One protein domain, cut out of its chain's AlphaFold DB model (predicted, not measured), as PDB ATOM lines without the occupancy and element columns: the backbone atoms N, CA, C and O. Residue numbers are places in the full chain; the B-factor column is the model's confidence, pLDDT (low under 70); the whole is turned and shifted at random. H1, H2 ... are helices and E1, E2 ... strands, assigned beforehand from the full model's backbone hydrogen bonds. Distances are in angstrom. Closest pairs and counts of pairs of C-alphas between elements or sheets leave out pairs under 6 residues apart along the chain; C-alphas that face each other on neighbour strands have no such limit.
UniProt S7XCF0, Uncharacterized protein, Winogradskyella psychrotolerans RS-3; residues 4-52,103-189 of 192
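This is residues 4 to 52 and 103 to 189 of the 192 residues of an uncharacterized protein of Winogradskyella psychrotolerans RS-3 (UniProt S7XCF0). A small wall of three antiparallel strands has one very long helix, H1, laid along one of its faces; residues 17 to 35 of H1 cover E2 and E3, and its earlier residues run on past the sheet, making the longest axis. H2 and H3 sit together beside the later part of H1, H4 and H5 lie toward its earlier part, and residues 175 to 189 fold back beside E3 toward H1. The printed part has 136 residues, with five named helices and three named strands in the order H1, H2, H3, E1, E2, H4, H5, E3, and the sheet order is E1, E2, E3. The class is mixed, helices and strands; the whole is compact, with a radius of gyration of the C-alphas of 15.3 A, yet elongated, spanning 50 by 32 by 22 A.

The sheet is made of E1, residues 123 to 129, 18.6 A long; E2, residues 132 to 140, 26.2 A long; and E3, residues 169 to 174, 12.1 A long, ending at C-alpha 174 at (114.205, 77.822, -7.464). H1, residues 4 to 38, is 50.3 A long, from C-alpha 4 at (103.267, 65.950, 24.934) to C-alpha 38 at (122.507, 67.891, -21.479). The shorter helices are H2, residues 45 to 52, H3, residues 105 to 109, H4, residues 141 to 144, and H5, residues 150 to 157.

E1 and E2 form a hairpin, antiparallel at 157 degrees, with N 125 and O 136 2.8 A apart, within hydrogen-bond range. E2 and E3 are antiparallel at 174 degrees, with N 170 and O 139 2.8 A apart, also within range. The sheet is twisted, its C-alphas lying up to 4.1 A off their best plane. H1 is on the sheet, over E2 and E3, at a height over the sheet of 7.3 A; it runs along the strands, at 25 degrees to E2 on the local plane. The closest C-alphas of H1 and E3 are those of Leu 24 and Val 172, 6.5 A apart. With residues 30 to 34 alone H1 touches H2, at a steep tilt of 65 degrees, the same way; the closest C-alphas, of Ala 30 and Val 52, are 6.9 A apart. H2 and H3 only just touch, with 3 pairs of C-alphas within 8 A, the closest being Ile 49 and Lys 108 at 6.1 A. H4 only grazes the sheet, and it only just touches H5, also with 3 pairs, the closest being Ser 142 and Ile 153 at 6.2 A. H2 and H5 are apart. In H1, H2 and H5 every O i to N i+4 pair is within hydrogen-bond range; H3 has 0 of 1 but 2 of 2 O i to N i+3 pairs, and H4 is too short for an i+4 pair.

The two C-alphas farthest apart, of Tyr 4 and Glu 131, are 50.8 A apart. Residues 53 to 102 are not printed, and C-alphas 52 and 103 are 10.4 A apart across the cut. The links from H3 to E1 and from H5 to E3 are long. The mean pLDDT of the printed part is 86.4, and no printed residue is under 70.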
ATOM      1  N   TYR A   4     102.959  67.274  25.471       78.06
ATOM      2  CA  TYR A   4     103.267  65.950  24.934       78.06
ATOM      3  C   TYR A   4     102.927  65.804  23.442       78.06
ATOM      4  O   TYR A   4     103.726  65.288  22.669       78.06
ATOM      5  N   ARG A   5     101.780  66.345  23.013       78.81
ATOM      6  CA  ARG A   5     101.294  66.235  21.629       78.81
ATOM      7  C   ARG A   5     102.159  67.045  20.653       78.81
ATOM      8  O   ARG A   5     102.354  66.647  19.511       78.81
ATOM      9  N   GLU A   6     102.705  68.177  21.105       79.62
ATOM     10  CA  GLU A   6     103.638  68.982  20.303       79.62
ATOM     11  C   GLU A   6     105.017  68.316  20.173       79.62
ATOM     12  O   GLU A   6     105.658  68.437  19.128       79.62
ATOM     13  N   ILE A   7     105.465  67.591  21.206       84.12
ATOM     14  CA  ILE A   7     106.716  66.821  21.164       84.12
ATOM     15  C   ILE A   7     106.591  65.669  20.160       84.12
ATOM     16  O   ILE A   7     107.417  65.573  19.254       84.12
ATOM     17  N   GLU A   8     105.524  64.866  20.247       85.44
ATOM     18  CA  GLU A   8     105.263  63.771  19.299       85.44
ATOM     19  C   GLU A   8     105.182  64.270  17.851       85.44
ATOM     20  O   GLU A   8     105.785  63.684  16.947       85.44
ATOM     21  N   PHE A   9     104.493  65.395  17.630       86.12
ATOM     22  CA  PHE A   9     104.416  66.027  16.317       86.12
ATOM     23  C   PHE A   9     105.797  66.423  15.791       86.12
ATOM     24  O   PHE A   9     106.110  66.161  14.631       86.12
ATOM     25  N   ASN A  10     106.642  67.036  16.626       85.25
ATOM     26  CA  ASN A  10     107.980  67.454  16.213       85.25
ATOM     27  C   ASN A  10     108.887  66.263  15.878       85.25
ATOM     28  O   ASN A  10     109.584  66.314  14.864       85.25
ATOM     29  N   GLU A  11     108.848  65.186  16.663       87.25
ATOM     30  CA  GLU A  11     109.615  63.969  16.375       87.25
ATOM     31  C   GLU A  11     109.163  63.299  15.073       87.25
ATOM     32  O   GLU A  11     109.981  62.927  14.224       87.25
ATOM     33  N   LEU A  12     107.849  63.160  14.886       88.00
ATOM     34  CA  LEU A  12     107.265  62.577  13.682       88.00
ATOM     35  C   LEU A  12     107.570  63.439  12.453       88.00
ATOM     36  O   LEU A  12     107.954  62.909  11.406       88.00
ATOM     37  N   LYS A  13     107.472  64.764  12.591       87.31
ATOM     38  CA  LYS A  13     107.849  65.735  11.561       87.31
ATOM     39  C   LYS A  13     109.300  65.559  11.147       87.31
ATOM     40  O   LYS A  13     109.559  65.429   9.955       87.31
ATOM     41  N   GLN A  14     110.233  65.516  12.098       86.56
ATOM     42  CA  GLN A  14     111.654  65.335  11.797       86.56
ATOM     43  C   GLN A  14     111.915  64.039  11.031       86.56
ATOM     44  O   GLN A  14     112.557  64.072   9.982       86.56
ATOM     45  N   LYS A  15     111.343  62.920  11.488       88.50
ATOM     46  CA  LYS A  15     111.482  61.618  10.818       88.50
ATOM     47  C   LYS A  15     110.956  61.651   9.383       88.50
ATOM     48  O   LYS A  15     111.614  61.159   8.471       88.50
ATOM     49  N   ARG A  16     109.781  62.245   9.163       89.00
ATOM     50  CA  ARG A  16     109.176  62.324   7.825       89.00
ATOM     51  C   ARG A  16     109.910  63.287   6.907       89.00
ATOM     52  O   ARG A  16     110.158  62.944   5.755       89.00
ATOM     53  N   PHE A  17     110.270  64.463   7.410       89.06
ATOM     54  CA  PHE A  17     111.012  65.455   6.640       89.06
ATOM     55  C   PHE A  17     112.372  64.919   6.223       89.06
ATOM     56  O   PHE A  17     112.705  65.074   5.058       89.06
ATOM     57  N   ALA A  18     113.099  64.217   7.096       88.50
ATOM     58  CA  ALA A  18     114.381  63.611   6.738       88.50
ATOM     59  C   ALA A  18     114.268  62.683   5.514       88.50
ATOM     60  O   ALA A  18     115.022  62.823   4.555       88.50
ATOM     61  N   VAL A  19     113.264  61.800   5.480       88.50
ATOM     62  CA  VAL A  19     113.065  60.880   4.345       88.50
ATOM     63  C   VAL A  19     112.679  61.621   3.060       88.50
ATOM     64  O   VAL A  19     113.147  61.276   1.975       88.50
ATOM     65  N   VAL A  20     111.818  62.638   3.155       89.50
ATOM     66  CA  VAL A  20     111.423  63.445   1.988       89.50
ATOM     67  C   VAL A  20     112.600  64.289   1.487       89.50
ATOM     68  O   VAL A  20     112.796  64.410   0.280       89.50
ATOM     69  N   ILE A  21     113.422  64.819   2.393       89.19
ATOM     70  CA  ILE A  21     114.647  65.561   2.085       89.19
ATOM     71  C   ILE A  21     115.661  64.661   1.385       89.19
ATOM     72  O   ILE A  21     116.191  65.059   0.354       89.19
ATOM     73  N   ASP A  22     115.879  63.437   1.866       88.44
ATOM     74  CA  ASP A  22     116.779  62.481   1.215       88.44
ATOM     75  C   ASP A  22     116.345  62.174  -0.229       88.44
ATOM     76  O   ASP A  22     117.196  62.024  -1.111       88.44
ATOM     77  N   ARG A  23     115.029  62.134  -0.489       88.69
ATOM     78  CA  ARG A  23     114.464  62.001  -1.844       88.69
ATOM     79  C   ARG A  23     114.670  63.263  -2.684       88.69
ATOM     80  O   ARG A  23     115.057  63.158  -3.844       88.69
ATOM     81  N   LEU A  24     114.455  64.452  -2.117       90.06
ATOM     82  CA  LEU A  24     114.713  65.721  -2.808       90.06
ATOM     83  C   LEU A  24     116.199  65.905  -3.140       90.06
ATOM     84  O   LEU A  24     116.522  66.446  -4.195       90.06
ATOM     85  N   ILE A  25     117.100  65.433  -2.276       89.62
ATOM     86  CA  ILE A  25     118.545  65.394  -2.529       89.62
ATOM     87  C   ILE A  25     118.853  64.461  -3.701       89.62
ATOM     88  O   ILE A  25     119.535  64.880  -4.629       89.62
ATOM     89  N   ASP A  26     118.288  63.250  -3.712       89.31
ATOM     90  CA  ASP A  26     118.456  62.324  -4.838       89.31
ATOM     91  C   ASP A  26     117.953  62.956  -6.165       89.31
ATOM     92  O   ASP A  26     118.623  62.838  -7.191       89.31
ATOM     93  N   ILE A  27     116.824  63.686  -6.155       90.31
ATOM     94  CA  ILE A  27     116.319  64.427  -7.330       90.31
ATOM     95  C   ILE A  27     117.286  65.546  -7.736       90.31
ATOM     96  O   ILE A  27     117.582  65.696  -8.920       90.31
ATOM     97  N   ARG A  28     117.779  66.339  -6.776       91.50
ATOM     98  CA  ARG A  28     118.733  67.430  -7.024       91.50
ATOM     99  C   ARG A  28     119.998  66.904  -7.685       91.50
ATOM    100  O   ARG A  28     120.424  67.454  -8.694       91.50
ATOM    101  N   ASP A  29     120.587  65.851  -7.134       90.06
ATOM    102  CA  ASP A  29     121.853  65.319  -7.627       90.06
ATOM    103  C   ASP A  29     121.669  64.692  -9.022       90.06
ATOM    104  O   ASP A  29     122.501  64.896  -9.907       90.06
ATOM    105  N   ALA A  30     120.528  64.035  -9.274       90.38
ATOM    106  CA  ALA A  30     120.164  63.563 -10.610       90.38
ATOM    107  C   ALA A  30     119.980  64.719 -11.613       90.38
ATOM    108  O   ALA A  30     120.421  64.617 -12.756       90.38
ATOM    109  N   GLN A  31     119.360  65.829 -11.197       91.69
ATOM    110  CA  GLN A  31     119.181  67.023 -12.031       91.69
ATOM    111  C   GLN A  31     120.511  67.703 -12.362       91.69
ATOM    112  O   GLN A  31     120.712  68.131 -13.497       91.69
ATOM    113  N   LEU A  32     121.432  67.782 -11.399       90.00
ATOM    114  CA  LEU A  32     122.779  68.309 -11.623       90.00
ATOM    115  C   LEU A  32     123.535  67.453 -12.643       90.00
ATOM    116  O   LEU A  32     124.015  67.988 -13.637       90.00
ATOM    117  N   ALA A  33     123.528  66.129 -12.471       89.00
ATOM    118  CA  ALA A  33     124.136  65.209 -13.430       89.00
ATOM    119  C   ALA A  33     123.500  65.317 -14.830       89.00
ATOM    120  O   ALA A  33     124.205  65.300 -15.838       89.00
ATOM    121  N   TYR A  34     122.173  65.467 -14.904       91.00
ATOM    122  CA  TYR A  34     121.464  65.668 -16.169       91.00
ATOM    123  C   TYR A  34     121.881  66.981 -16.843       91.00
ATOM    124  O   TYR A  34     122.138  67.001 -18.046       91.00
ATOM    125  N   LYS A  35     122.023  68.069 -16.076       89.62
ATOM    126  CA  LYS A  35     122.518  69.353 -16.584       89.62
ATOM    127  C   LYS A  35     123.969  69.280 -17.050       89.62
ATOM    128  O   LYS A  35     124.291  69.929 -18.039       89.62
ATOM    129  N   ASP A  36     124.824  68.511 -16.391       86.38
ATOM    130  CA  ASP A  36     126.228  68.389 -16.794       86.38
ATOM    131  C   ASP A  36     126.382  67.698 -18.159       86.38
ATOM    132  O   ASP A  36     127.286  68.035 -18.920       86.38
ATOM    133  N   VAL A  37     125.467  66.788 -18.510       86.94
ATOM    134  CA  VAL A  37     125.473  66.090 -19.810       86.94
ATOM    135  C   VAL A  37     124.656  66.832 -20.872       86.94
ATOM    136  O   VAL A  37     125.108  66.985 -22.004       86.94
ATOM    137  N   ASN A  38     123.462  67.319 -20.521       87.56
ATOM    138  CA  ASN A  38     122.507  67.891 -21.479       87.56
ATOM    139  C   ASN A  38     122.509  69.431 -21.501       87.56
ATOM    140  O   ASN A  38     121.756  70.042 -22.261       87.56
ATOM    141  N   GLY A  39     123.289  70.083 -20.635       86.44
ATOM    142  CA  GLY A  39     123.389  71.544 -20.503       86.44
ATOM    143  C   GLY A  39     122.173  72.234 -19.867       86.44
ATOM    144  O   GLY A  39     122.217  73.434 -19.589       86.44
ATOM    145  N   THR A  40     121.078  71.508 -19.628       90.38
ATOM    146  CA  THR A  40     119.798  72.031 -19.117       90.38
ATOM    147  C   THR A  40     119.182  71.068 -18.110       90.38
ATOM    148  O   THR A  40     119.518  69.889 -18.117       90.38
ATOM    149  N   TYR A  41     118.286  71.553 -17.250       92.88
ATOM    150  CA  TYR A  41     117.496  70.702 -16.351       92.88
ATOM    151  C   TYR A  41     116.268  70.122 -17.061       92.88
ATOM    152  O   TYR A  41     115.838  70.642 -18.092       92.88
ATOM    153  N   THR A  42     115.678  69.064 -16.501       92.38
ATOM    154  CA  THR A  42     114.438  68.472 -17.025       92.38
ATOM    155  C   THR A  42     113.258  68.681 -16.083       92.38
ATOM    156  O   THR A  42     113.396  68.620 -14.866       92.38
ATOM    157  N   ASP A  43     112.083  68.908 -16.655       92.69
ATOM    158  CA  ASP A  43     110.787  68.983 -15.982       92.69
ATOM    159  C   ASP A  43     110.060  67.625 -15.925       92.69
ATOM    160  O   ASP A  43     109.005  67.507 -15.307       92.69
ATOM    161  N   SER A  44     110.619  66.581 -16.547       91.31
ATOM    162  CA  SER A  44     110.005  65.258 -16.654       91.31
ATOM    163  C   SER A  44     110.760  64.228 -15.821       91.31
ATOM    164  O   SER A  44     111.936  63.943 -16.063       91.31
ATOM    165  N   PHE A  45     110.054  63.609 -14.873       88.94
ATOM    166  CA  PHE A  45     110.600  62.504 -14.088       88.94
ATOM    167  C   PHE A  45     110.976  61.304 -14.954       88.94
ATOM    168  O   PHE A  45     112.002  60.694 -14.688       88.94
ATOM    169  N   ASP A  46     110.223  60.993 -16.009       89.31
ATOM    170  CA  ASP A  46     110.530  59.856 -16.886       89.31
ATOM    171  C   ASP A  46     111.872  60.045 -17.601       89.31
ATOM    172  O   ASP A  46     112.685  59.121 -17.662       89.31
ATOM    173  N   LYS A  47     112.150  61.269 -18.078       90.00
ATOM    174  CA  LYS A  47     113.452  61.617 -18.669       90.00
ATOM    175  C   LYS A  47     114.572  61.516 -17.642       90.00
ATOM    176  O   LYS A  47     115.634  60.984 -17.955       90.00
ATOM    177  N   LEU A  48     114.328  61.995 -16.422       89.19
ATOM    178  CA  LEU A  48     115.302  61.932 -15.338       89.19
ATOM    179  C   LEU A  48     115.598  60.478 -14.929       89.19
ATOM    180  O   LEU A  48     116.758  60.106 -14.805       89.19
ATOM    181  N   ILE A  49     114.567  59.641 -14.776       89.94
ATOM    182  CA  ILE A  49     114.688  58.208 -14.460       89.94
ATOM    183  C   ILE A  49     115.445  57.483 -15.575       89.94
ATOM    184  O   ILE A  49     116.387  56.746 -15.288       89.94
ATOM    185  N   GLY A  50     115.070  57.718 -16.836       88.75
ATOM    186  CA  GLY A  50     115.754  57.134 -17.990       88.75
ATOM    187  C   GLY A  50     117.228  57.533 -18.041       88.75
ATOM    188  O   GLY A  50     118.093  56.682 -18.234       88.75
ATOM    189  N   PHE A  51     117.528  58.805 -17.769       89.56
ATOM    190  CA  PHE A  51     118.901  59.283 -17.671       89.56
ATOM    191  C   PHE A  51     119.670  58.637 -16.519       89.56
ATOM    192  O   PHE A  51     120.830  58.294 -16.695       89.56
ATOM    193  N   VAL A  52     119.065  58.421 -15.351       87.94
ATOM    194  CA  VAL A  52     119.759  57.724 -14.259       87.94
ATOM    195  C   VAL A  52     120.086  56.275 -14.642       87.94
ATOM    196  O   VAL A  52     121.170  55.798 -14.312       87.94
ATOM    197  N   GLY A 103     124.066  51.724  -7.102       76.81
ATOM    198  CA  GLY A 103     123.402  50.564  -7.708       76.81
ATOM    199  C   GLY A 103     121.962  50.306  -7.235       76.81
ATOM    200  O   GLY A 103     121.346  49.334  -7.663       76.81
ATOM    201  N   SER A 104     121.394  51.153  -6.371       83.62
ATOM    202  CA  SER A 104     120.020  51.008  -5.868       83.62
ATOM    203  C   SER A 104     118.972  51.464  -6.885       83.62
ATOM    204  O   SER A 104     119.102  52.535  -7.463       83.62
ATOM    205  N   ASP A 105     117.856  50.737  -6.996       84.31
ATOM    206  CA  ASP A 105     116.709  51.098  -7.849       84.31
ATOM    207  C   ASP A 105     115.771  52.166  -7.254       84.31
ATOM    208  O   ASP A 105     114.671  52.406  -7.761       84.31
ATOM    209  N   ARG A 106     116.188  52.852  -6.181       83.56
ATOM    210  CA  ARG A 106     115.368  53.881  -5.518       83.56
ATOM    211  C   ARG A 106     115.031  55.079  -6.417       83.56
ATOM    212  O   ARG A 106     113.986  55.692  -6.213       83.56
ATOM    213  N   TYR A 107     115.840  55.362  -7.443       82.44
ATOM    214  CA  TYR A 107     115.550  56.412  -8.432       82.44
ATOM    215  C   TYR A 107     114.235  56.168  -9.181       82.44
ATOM    216  O   TYR A 107     113.551  57.125  -9.522       82.44
ATOM    217  N   LYS A 108     113.801  54.913  -9.368       84.50
ATOM    218  CA  LYS A 108     112.518  54.606 -10.034       84.50
ATOM    219  C   LYS A 108     111.311  55.141  -9.264       84.50
ATOM    220  O   LYS A 108     110.277  55.414  -9.857       84.50
ATOM    221  N   LYS A 109     111.454  55.302  -7.945       83.38
ATOM    222  CA  LYS A 109     110.416  55.814  -7.041       83.38
ATOM    223  C   LYS A 109     110.701  57.240  -6.567       83.38
ATOM    224  O   LYS A 109     110.069  57.692  -5.621       83.38
ATOM    225  N   MET A 110     111.644  57.958  -7.189       81.81
ATOM    226  CA  MET A 110     111.980  59.323  -6.758       81.81
ATOM    227  C   MET A 110     110.866  60.335  -7.044       81.81
ATOM    228  O   MET A 110     110.797  61.358  -6.381       81.81
ATOM    229  N   MET A 111     109.973  60.037  -7.994       85.31
ATOM    230  CA  MET A 111     108.771  60.837  -8.248       85.31
ATOM    231  C   MET A 111     107.792  60.793  -7.067       85.31
ATOM    232  O   MET A 111     107.059  61.758  -6.841       85.31
ATOM    233  N   ASP A 112     107.780  59.694  -6.314       87.06
ATOM    234  CA  ASP A 112     106.820  59.474  -5.244       87.06
ATOM    235  C   ASP A 112     107.372  59.989  -3.913       87.06
ATOM    236  O   ASP A 112     108.457  59.618  -3.456       87.06
ATOM    237  N   VAL A 113     106.574  60.812  -3.235       83.19
ATOM    238  CA  VAL A 113     106.900  61.339  -1.903       83.19
ATOM    239  C   VAL A 113     106.967  60.207  -0.892       83.19
ATOM    240  O   VAL A 113     107.712  60.325   0.074       83.19
ATOM    241  N   GLY A 114     106.215  59.118  -1.113       75.56
ATOM    242  CA  GLY A 114     106.282  57.840  -0.394       75.56
ATOM    243  C   GLY A 114     106.013  57.896   1.114       75.56
ATOM    244  O   GLY A 114     106.220  56.895   1.792       75.56
ATOM    245  N   ILE A 115     105.618  59.057   1.637       78.00
ATOM    246  CA  ILE A 115     105.286  59.349   3.032       78.00
ATOM    247  C   ILE A 115     104.141  60.364   3.039       78.00
ATOM    248  O   ILE A 115     104.119  61.281   2.220       78.00
ATOM    249  N   GLY A 116     103.233  60.223   4.005       80.25
ATOM    250  CA  GLY A 116     102.061  61.080   4.139       80.25
ATOM    251  C   GLY A 116     100.922  60.582   3.258       80.25
ATOM    252  O   GLY A 116     100.566  59.404   3.311       80.25
ATOM    253  N   LYS A 117     100.347  61.469   2.442       80.50
ATOM    254  CA  LYS A 117      99.224  61.122   1.564       80.50
ATOM    255  C   LYS A 117      99.628  60.060   0.535       80.50
ATOM    256  O   LYS A 117     100.607  60.218  -0.194       80.50
ATOM    257  N   GLU A 118      98.837  58.995   0.443       79.00
ATOM    258  CA  GLU A 118      99.058  57.915  -0.518       79.00
ATOM    259  C   GLU A 118      98.995  58.442  -1.963       79.00
ATOM    260  O   GLU A 118      98.105  59.218  -2.321       79.00
ATOM    261  N   GLY A 119      99.986  58.075  -2.781       80.31
ATOM    262  CA  GLY A 119     100.115  58.551  -4.164       80.31
ATOM    263  C   GLY A 119     100.610  59.994  -4.322       80.31
ATOM    264  O   GLY A 119     100.569  60.530  -5.429       80.31
ATOM    265  N   ALA A 120     101.075  60.642  -3.248       86.25
ATOM    266  CA  ALA A 120     101.692  61.960  -3.339       86.25
ATOM    267  C   ALA A 120     102.962  61.932  -4.200       86.25
ATOM    268  O   ALA A 120     103.858  61.115  -3.980       86.25
ATOM    269  N   LYS A 121     103.051  62.874  -5.142       90.06
ATOM    270  CA  LYS A 121     104.187  63.046  -6.050       90.06
ATOM    271  C   LYS A 121     104.845  64.403  -5.851       90.06
ATOM    272  O   LYS A 121     104.178  65.370  -5.479       90.06
ATOM    273  N   PHE A 122     106.142  64.471  -6.121       91.12
ATOM    274  CA  PHE A 122     106.849  65.744  -6.178       91.12
ATOM    275  C   PHE A 122     106.428  66.530  -7.418       91.12
ATOM    276  O   PHE A 122     106.220  65.968  -8.493       91.12
ATOM    277  N   THR A 123     106.327  67.847  -7.274       91.62
ATOM    278  CA  THR A 123     106.151  68.751  -8.410       91.62
ATOM    279  C   THR A 123     107.527  69.156  -8.901       91.62
ATOM    280  O   THR A 123     108.263  69.790  -8.154       91.62
ATOM    281  N   LEU A 124     107.872  68.794 -10.133       92.94
ATOM    282  CA  LEU A 124     109.131  69.168 -10.769       92.94
ATOM    283  C   LEU A 124     108.864  70.202 -11.858       92.94
ATOM    284  O   LEU A 124     107.981  70.028 -12.695       92.94
ATOM    285  N   LYS A 125     109.632  71.283 -11.834       93.31
ATOM    286  CA  LYS A 125     109.632  72.335 -12.843       93.31
ATOM    287  C   LYS A 125     111.068  72.593 -13.261       93.31
ATOM    288  O   LYS A 125     111.964  72.602 -12.423       93.31
ATOM    289  N   ALA A 126     111.276  72.819 -14.548       92.81
ATOM    290  CA  ALA A 126     112.552  73.252 -15.090       92.81
ATOM    291  C   ALA A 126     112.324  74.388 -16.083       92.81
ATOM    292  O   ALA A 126     111.270  74.482 -16.711       92.81
ATOM    293  N   GLY A 127     113.312  75.263 -16.208       90.81
ATOM    294  CA  GLY A 127     113.254  76.398 -17.112       90.81
ATOM    295  C   GLY A 127     114.615  77.047 -17.299       90.81
ATOM    296  O   GLY A 127     115.652  76.508 -16.906       90.81
ATOM    297  N   LYS A 128     114.603  78.226 -17.914       90.50
ATOM    298  CA  LYS A 128     115.770  79.095 -18.032       90.50
ATOM    299  C   LYS A 128     115.426  80.458 -17.457       90.50
ATOM    300  O   LYS A 128     114.355  80.988 -17.742       90.50
ATOM    301  N   LEU A 129     116.334  80.978 -16.649       89.62
ATOM    302  CA  LEU A 129     116.333  82.333 -16.135       89.62
ATOM    303  C   LEU A 129     117.519  83.043 -16.789       89.62
ATOM    304  O   LEU A 129     118.673  82.732 -16.487       89.62
ATOM    305  N   ASP A 130     117.222  83.924 -17.740       86.19
ATOM    306  CA  ASP A 130     118.206  84.555 -18.624       86.19
ATOM    307  C   ASP A 130     119.091  83.510 -19.336       86.19
ATOM    308  O   ASP A 130     118.596  82.701 -20.125       86.19
ATOM    309  N   GLU A 131     120.392  83.487 -19.042       85.50
ATOM    310  CA  GLU A 131     121.352  82.523 -19.597       85.50
ATOM    311  C   GLU A 131     121.529  81.266 -18.728       85.50
ATOM    312  O   GLU A 131     122.176  80.298 -19.137       85.50
ATOM    313  N   PHE A 132     120.931  81.235 -17.534       87.69
ATOM    314  CA  PHE A 132     121.096  80.150 -16.578       87.69
ATOM    315  C   PHE A 132     119.906  79.195 -16.611       87.69
ATOM    316  O   PHE A 132     118.748  79.587 -16.499       87.69
ATOM    317  N   SER A 133     120.179  77.897 -16.712       91.44
ATOM    318  CA  SER A 133     119.136  76.893 -16.485       91.44
ATOM    319  C   SER A 133     118.782  76.848 -14.999       91.44
ATOM    320  O   SER A 133     119.680  76.889 -14.157       91.44
ATOM    321  N   VAL A 134     117.493  76.725 -14.688       93.12
ATOM    322  CA  VAL A 134     116.951  76.643 -13.324       93.12
ATOM    323  C   VAL A 134     115.969  75.480 -13.198       93.12
ATOM    324  O   VAL A 134     115.391  75.030 -14.190       93.12
ATOM    325  N   PHE A 135     115.797  74.969 -11.982       94.38
ATOM    326  CA  PHE A 135     114.806  73.941 -11.680       94.38
ATOM    327  C   PHE A 135     114.271  74.119 -10.265       94.38
ATOM    328  O   PHE A 135     114.947  74.666  -9.395       94.38
ATOM    329  N   GLU A 136     113.075  73.604 -10.035       93.50
ATOM    330  CA  GLU A 136     112.456  73.539  -8.722       93.50
ATOM    331  C   GLU A 136     111.736  72.202  -8.581       93.50
ATOM    332  O   GLU A 136     110.867  71.866  -9.386       93.50
ATOM    333  N   ALA A 137     112.085  71.444  -7.545       93.44
ATOM    334  CA  ALA A 137     111.301  70.302  -7.100       93.44
ATOM    335  C   ALA A 137     110.691  70.615  -5.734       93.44
ATOM    336  O   ALA A 137     111.410  70.975  -4.802       93.44
ATOM    337  N   SER A 138     109.369  70.503  -5.609       92.38
ATOM    338  CA  SER A 138     108.643  70.896  -4.401       92.38
ATOM    339  C   SER A 138     107.535  69.923  -4.010       92.38
ATOM    340  O   SER A 138     106.991  69.175  -4.826       92.38
ATOM    341  N   VAL A 139     107.213  69.925  -2.718       92.12
ATOM    342  CA  VAL A 139     106.096  69.193  -2.116       92.12
ATOM    343  C   VAL A 139     105.503  70.021  -0.979       92.12
ATOM    344  O   VAL A 139     106.217  70.726  -0.265       92.12
ATOM    345  N   GLU A 140     104.189  69.962  -0.795       90.56
ATOM    346  CA  GLU A 140     103.536  70.656   0.314       90.56
ATOM    347  C   GLU A 140     103.745  69.921   1.642       90.56
ATOM    348  O   GLU A 140     103.616  68.699   1.728       90.56
ATOM    349  N   LYS A 141     104.001  70.666   2.723       87.81
ATOM    350  CA  LYS A 141     104.109  70.083   4.069       87.81
ATOM    351  C   LYS A 141     102.801  69.436   4.530       87.81
ATOM    352  O   LYS A 141     102.830  68.413   5.210       87.81
ATOM    353  N   SER A 142     101.667  70.000   4.114       86.00
ATOM    354  CA  SER A 142     100.313  69.461   4.321       86.00
ATOM    355  C   SER A 142     100.167  68.027   3.808       86.00
ATOM    356  O   SER A 142      99.463  67.223   4.413       86.00
ATOM    357  N   VAL A 143     100.856  67.688   2.716       87.75
ATOM    358  CA  VAL A 143     100.832  66.355   2.102       87.75
ATOM    359  C   VAL A 143     101.669  65.361   2.911       87.75
ATOM    360  O   VAL A 143     101.277  64.204   3.038       87.75
ATOM    361  N   ILE A 144     102.782  65.814   3.495       86.75
ATOM    362  CA  ILE A 144     103.693  64.993   4.312       86.75
ATOM    363  C   ILE A 144     103.097  64.698   5.702       86.75
ATOM    364  O   ILE A 144     103.301  63.619   6.264       86.75
ATOM    365  N   LEU A 145     102.379  65.671   6.266       86.56
ATOM    366  CA  LEU A 145     101.812  65.645   7.621       86.56
ATOM    367  C   LEU A 145     100.281  65.522   7.604       86.56
ATOM    368  O   LEU A 145      99.615  66.009   8.510       86.56
ATOM    369  N   ASN A 146      99.713  64.903   6.568       84.69
ATOM    370  CA  ASN A 146      98.270  64.868   6.301       84.69
ATOM    371  C   ASN A 146      97.416  64.201   7.396       84.69
ATOM    372  O   ASN A 146      96.208  64.408   7.439       84.69
ATOM    373  N   ASP A 147      98.024  63.366   8.228       83.50
ATOM    374  CA  ASP A 147      97.424  62.654   9.360       83.50
ATOM    375  C   ASP A 147      97.499  63.441  10.681       83.50
ATOM    376  O   ASP A 147      96.973  62.987  11.695       83.50
ATOM    377  N   GLN A 148      98.167  64.596  10.687       85.88
ATOM    378  CA  GLN A 148      98.322  65.447  11.863       85.88
ATOM    379  C   GLN A 148      97.201  66.484  11.964       85.88
ATOM    380  O   GLN A 148      96.503  66.789  10.996       85.88
ATOM    381  N   GLU A 149      97.032  67.063  13.155       86.19
ATOM    382  CA  GLU A 149      95.984  68.058  13.371       86.19
ATOM    383  C   GLU A 149      96.195  69.310  12.489       86.19
ATOM    384  O   GLU A 149      97.303  69.862  12.456       86.19
ATOM    385  N   PRO A 150      95.141  69.834  11.826       84.75
ATOM    386  CA  PRO A 150      95.259  70.972  10.912       84.75
ATOM    387  C   PRO A 150      95.901  72.214  11.535       84.75
ATOM    388  O   PRO A 150      96.594  72.959  10.845       84.75
ATOM    389  N   TYR A 151      95.705  72.433  12.841       85.00
ATOM    390  CA  TYR A 151      96.295  73.570  13.548       85.00
ATOM    391  C   TYR A 151      97.829  73.474  13.630       85.00
ATOM    392  O   TYR A 151      98.512  74.490  13.505       85.00
ATOM    393  N   LEU A 152      98.385  72.265  13.792       83.62
ATOM    394  CA  LEU A 152      99.834  72.034  13.845       83.62
ATOM    395  C   LEU A 152     100.466  72.226  12.469       83.62
ATOM    396  O   LEU A 152     101.522  72.845  12.359       83.62
ATOM    397  N   ILE A 153      99.786  71.765  11.417       84.50
ATOM    398  CA  ILE A 153     100.210  71.969  10.028       84.50
ATOM    399  C   ILE A 153     100.210  73.465   9.690       84.50
ATOM    400  O   ILE A 153     101.173  73.964   9.114       84.50
ATOM    401  N   GLN A 154      99.168  74.208  10.081       84.56
ATOM    402  CA  GLN A 154      99.111  75.659   9.867       84.56
ATOM    403  C   GLN A 154     100.222  76.396  10.619       84.56
ATOM    404  O   GLN A 154     100.890  77.242  10.024       84.56
ATOM    405  N   LYS A 155     100.460  76.039  11.888       84.38
ATOM    406  CA  LYS A 155     101.565  76.584  12.690       84.38
ATOM    407  C   LYS A 155     102.904  76.340  11.994       84.38
ATOM    408  O   LYS A 155     103.674  77.275  11.822       84.38
ATOM    409  N   GLU A 156     103.147  75.117  11.524       83.62
ATOM    410  CA  GLU A 156     104.372  74.724  10.816       83.62
ATOM    411  C   GLU A 156     104.529  75.400   9.439       83.62
ATOM    412  O   GLU A 156     105.644  75.714   9.020       83.62
ATOM    413  N   ASN A 157     103.433  75.674   8.731       83.88
ATOM    414  CA  ASN A 157     103.459  76.395   7.455       83.88
ATOM    415  C   ASN A 157     103.882  77.865   7.608       83.88
ATOM    416  O   ASN A 157     104.385  78.456   6.652       83.88
ATOM    417  N   GLN A 158     103.678  78.442   8.794       82.56
ATOM    418  CA  GLN A 158     104.054  79.815   9.137       82.56
ATOM    419  C   GLN A 158     105.432  79.912   9.803       82.56
ATOM    420  O   GLN A 158     105.898  81.016  10.084       82.56
ATOM    421  N   VAL A 159     106.103  78.782  10.062       80.62
ATOM    422  CA  VAL A 159     107.440  78.794  10.661       80.62
ATOM    423  C   VAL A 159     108.428  79.444   9.694       80.62
ATOM    424  O   VAL A 159     108.647  78.973   8.575       80.62
ATOM    425  N   MET A 160     109.054  80.515  10.175       76.81
ATOM    426  CA  MET A 160     110.260  81.107   9.612       76.81
ATOM    427  C   MET A 160     111.369  80.938  10.645       76.81
ATOM    428  O   MET A 160     111.439  81.685  11.618       76.81
ATOM    429  N   SER A 161     112.190  79.905  10.484       75.06
ATOM    430  CA  SER A 161     113.258  79.583  11.427       75.06
ATOM    431  C   SER A 161     114.493  79.110  10.681       75.06
ATOM    432  O   SER A 161     114.396  78.442   9.655       75.06
ATOM    433  N   VAL A 162     115.666  79.430  11.223       70.00
ATOM    434  CA  VAL A 162     116.947  78.910  10.724       70.00
ATOM    435  C   VAL A 162     117.049  77.394  10.900       70.00
ATOM    436  O   VAL A 162     117.665  76.731  10.073       70.00
ATOM    437  N   ASP A 163     116.376  76.854  11.919       72.69
ATOM    438  CA  ASP A 163     116.338  75.427  12.262       72.69
ATOM    439  C   ASP A 163     115.056  74.729  11.768       72.69
ATOM    440  O   ASP A 163     114.775  73.581  12.119       72.69
ATOM    441  N   GLY A 164     114.263  75.410  10.935       76.69
ATOM    442  CA  GLY A 164     113.027  74.896  10.352       76.69
ATOM    443  C   GLY A 164     113.015  74.962   8.828       76.69
ATOM    444  O   GLY A 164     113.827  75.630   8.197       76.69
ATOM    445  N   VAL A 165     112.062  74.257   8.222       83.06
ATOM    446  CA  VAL A 165     111.791  74.378   6.786       83.06
ATOM    447  C   VAL A 165     110.988  75.655   6.576       83.06
ATOM    448  O   VAL A 165     109.885  75.767   7.108       83.06
ATOM    449  N   ASN A 166     111.500  76.607   5.805       82.38
ATOM    450  CA  ASN A 166     110.818  77.892   5.649       82.38
ATOM    451  C   ASN A 166     109.657  77.805   4.652       82.38
ATOM    452  O   ASN A 166     109.849  77.413   3.498       82.38
ATOM    453  N   GLY A 167     108.471  78.235   5.092       84.38
ATOM    454  CA  GLY A 167     107.258  78.307   4.276       84.38
ATOM    455  C   GLY A 167     106.412  77.023   4.260       84.38
ATOM    456  O   GLY A 167     106.708  76.061   4.972       84.38
ATOM    457  N   PRO A 168     105.335  76.993   3.453       87.12
ATOM    458  CA  PRO A 168     104.368  75.888   3.426       87.12
ATOM    459  C   PRO A 168     104.826  74.682   2.594       87.12
ATOM    460  O   PRO A 168     104.217  73.612   2.650       87.12
ATOM    461  N   THR A 169     105.885  74.844   1.803       89.44
ATOM    462  CA  THR A 169     106.409  73.814   0.907       89.44
ATOM    463  C   THR A 169     107.835  73.456   1.285       89.44
ATOM    464  O   THR A 169     108.622  74.304   1.698       89.44
ATOM    465  N   LEU A 170     108.175  72.182   1.145       90.38
ATOM    466  CA  LEU A 170     109.547  71.706   1.164       90.38
ATOM    467  C   LEU A 170     110.019  71.657  -0.290       90.38
ATOM    468  O   LEU A 170     109.393  70.993  -1.119       90.38
ATOM    469  N   LYS A 171     111.074  72.401  -0.615       92.12
ATOM    470  CA  LYS A 171     111.528  72.584  -1.995       92.12
ATOM    471  C   LYS A 171     113.041  72.586  -2.122       92.12
ATOM    472  O   LYS A 171     113.749  73.047  -1.227       92.12
ATOM    473  N   VAL A 172     113.513  72.101  -3.263       92.50
ATOM    474  CA  VAL A 172     114.906  72.173  -3.693       92.50
ATOM    475  C   VAL A 172     114.993  72.878  -5.030       92.50
ATOM    476  O   VAL A 172     114.230  72.590  -5.952       92.50
ATOM    477  N   GLY A 173     115.927  73.814  -5.106       90.88
ATOM    478  CA  GLY A 173     116.049  74.707  -6.240       90.88
ATOM    479  C   GLY A 173     115.055  75.868  -6.215       90.88
ATOM    480  O   GLY A 173     114.322  76.072  -5.241       90.88
ATOM    481  N   SER A 174     115.075  76.666  -7.275       90.44
ATOM    482  CA  SER A 174     114.205  77.822  -7.464       90.44
ATOM    483  C   SER A 174     113.982  78.064  -8.951       90.44
ATOM    484  O   SER A 174     114.907  77.923  -9.744       90.44
ATOM    485  N   MET A 175     112.766  78.464  -9.332       89.50
ATOM    486  CA  MET A 175     112.477  78.945 -10.691       89.50
ATOM    487  C   MET A 175     112.783  80.436 -10.880       89.50
ATOM    488  O   MET A 175     112.858  80.900 -12.015       89.50
ATOM    489  N   THR A 176     112.922  81.196  -9.791       87.44
ATOM    490  CA  THR A 176     113.106  82.659  -9.823       87.44
ATOM    491  C   THR A 176     114.547  83.088  -9.595       87.44
ATOM    492  O   THR A 176     114.877  84.246  -9.814       87.44
ATOM    493  N   GLU A 177     115.401  82.180  -9.131       86.81
ATOM    494  CA  GLU A 177     116.798  82.450  -8.799       86.81
ATOM    495  C   GLU A 177     117.666  81.270  -9.231       86.81
ATOM    496  O   GLU A 177     117.205  80.127  -9.257       86.81
ATOM    497  N   VAL A 178     118.951  81.520  -9.506       86.19
ATOM    498  CA  VAL A 178     119.941  80.464  -9.779       86.19
ATOM    499  C   VAL A 178     120.343  79.795  -8.462       86.19
ATOM    500  O   VAL A 178     121.456  79.934  -7.958       86.19
ATOM    501  N   PHE A 179     119.387  79.088  -7.872       85.56
ATOM    502  CA  PHE A 179     119.518  78.412  -6.595       85.56
ATOM    503  C   PHE A 179     119.237  76.928  -6.790       85.56
ATOM    504  O   PHE A 179     118.256  76.558  -7.426       85.56
ATOM    505  N   THR A 180     120.101  76.071  -6.252       85.38
ATOM    506  CA  THR A 180     119.993  74.600  -6.345       85.38
ATOM    507  C   THR A 180     119.937  73.933  -4.969       85.38
ATOM    508  O   THR A 180     119.919  72.707  -4.863       85.38
ATOM    509  N   LYS A 181     119.920  74.730  -3.893       87.31
ATOM    510  CA  LYS A 181     119.860  74.234  -2.514       87.31
ATOM    511  C   LYS A 181     118.410  74.085  -2.047       87.31
ATOM    512  O   LYS A 181     117.482  74.630  -2.643       87.31
ATOM    513  N   GLY A 182     118.238  73.307  -0.984       87.06
ATOM    514  CA  GLY A 182     116.961  73.115  -0.306       87.06
ATOM    515  C   GLY A 182     116.608  74.264   0.635       87.06
ATOM    516  O   GLY A 182     117.494  74.972   1.110       87.06
ATOM    517  N   ASN A 183     115.323  74.422   0.947       88.19
ATOM    518  CA  ASN A 183     114.825  75.384   1.941       88.19
ATOM    519  C   ASN A 183     114.785  74.829   3.381       88.19
ATOM    520  O   ASN A 183     113.950  75.250   4.185       88.19
ATOM    521  N   TRP A 184     115.657  73.873   3.698       87.50
ATOM    522  CA  TRP A 184     115.731  73.195   4.992       87.50
ATOM    523  C   TRP A 184     117.137  73.312   5.606       87.50
ATOM    524  O   TRP A 184     118.120  73.458   4.873       87.50
ATOM    525  N   PRO A 185     117.267  73.226   6.941       83.19
ATOM    526  CA  PRO A 185     118.562  73.236   7.601       83.19
ATOM    527  C   PRO A 185     119.281  71.898   7.471       83.19
ATOM    528  O   PRO A 185     118.669  70.840   7.306       83.19
ATOM    529  N   LYS A 186     120.606  71.934   7.647       79.50
ATOM    530  CA  LYS A 186     121.455  70.734   7.630       79.50
ATOM    531  C   LYS A 186     121.054  69.688   8.674       79.50
ATOM    532  O   LYS A 186     121.307  68.513   8.455       79.50
ATOM    533  N   SER A 187     120.387  70.088   9.760       77.56
ATOM    534  CA  SER A 187     119.915  69.185  10.821       77.56
ATOM    535  C   SER A 187     118.962  68.088  10.338       77.56
ATOM    536  O   SER A 187     118.872  67.047  10.976       77.56
ATOM    537  N   TYR A 188     118.269  68.293   9.215       74.88
ATOM    538  CA  TYR A 188     117.357  67.299   8.642       74.88
ATOM    539  C   TYR A 188     118.011  66.401   7.586       74.88
ATOM    540  O   TYR A 188     117.335  65.568   6.985       74.88
ATOM    541  N   THR A 189     119.298  66.601   7.305       70.50
ATOM    542  CA  THR A 189     120.006  65.874   6.255       70.50
ATOM    543  C   THR A 189     120.873  64.781   6.877       70.50
ATOM    544  O   THR A 189     121.744  65.079   7.685       70.50
TER     545      THR A 189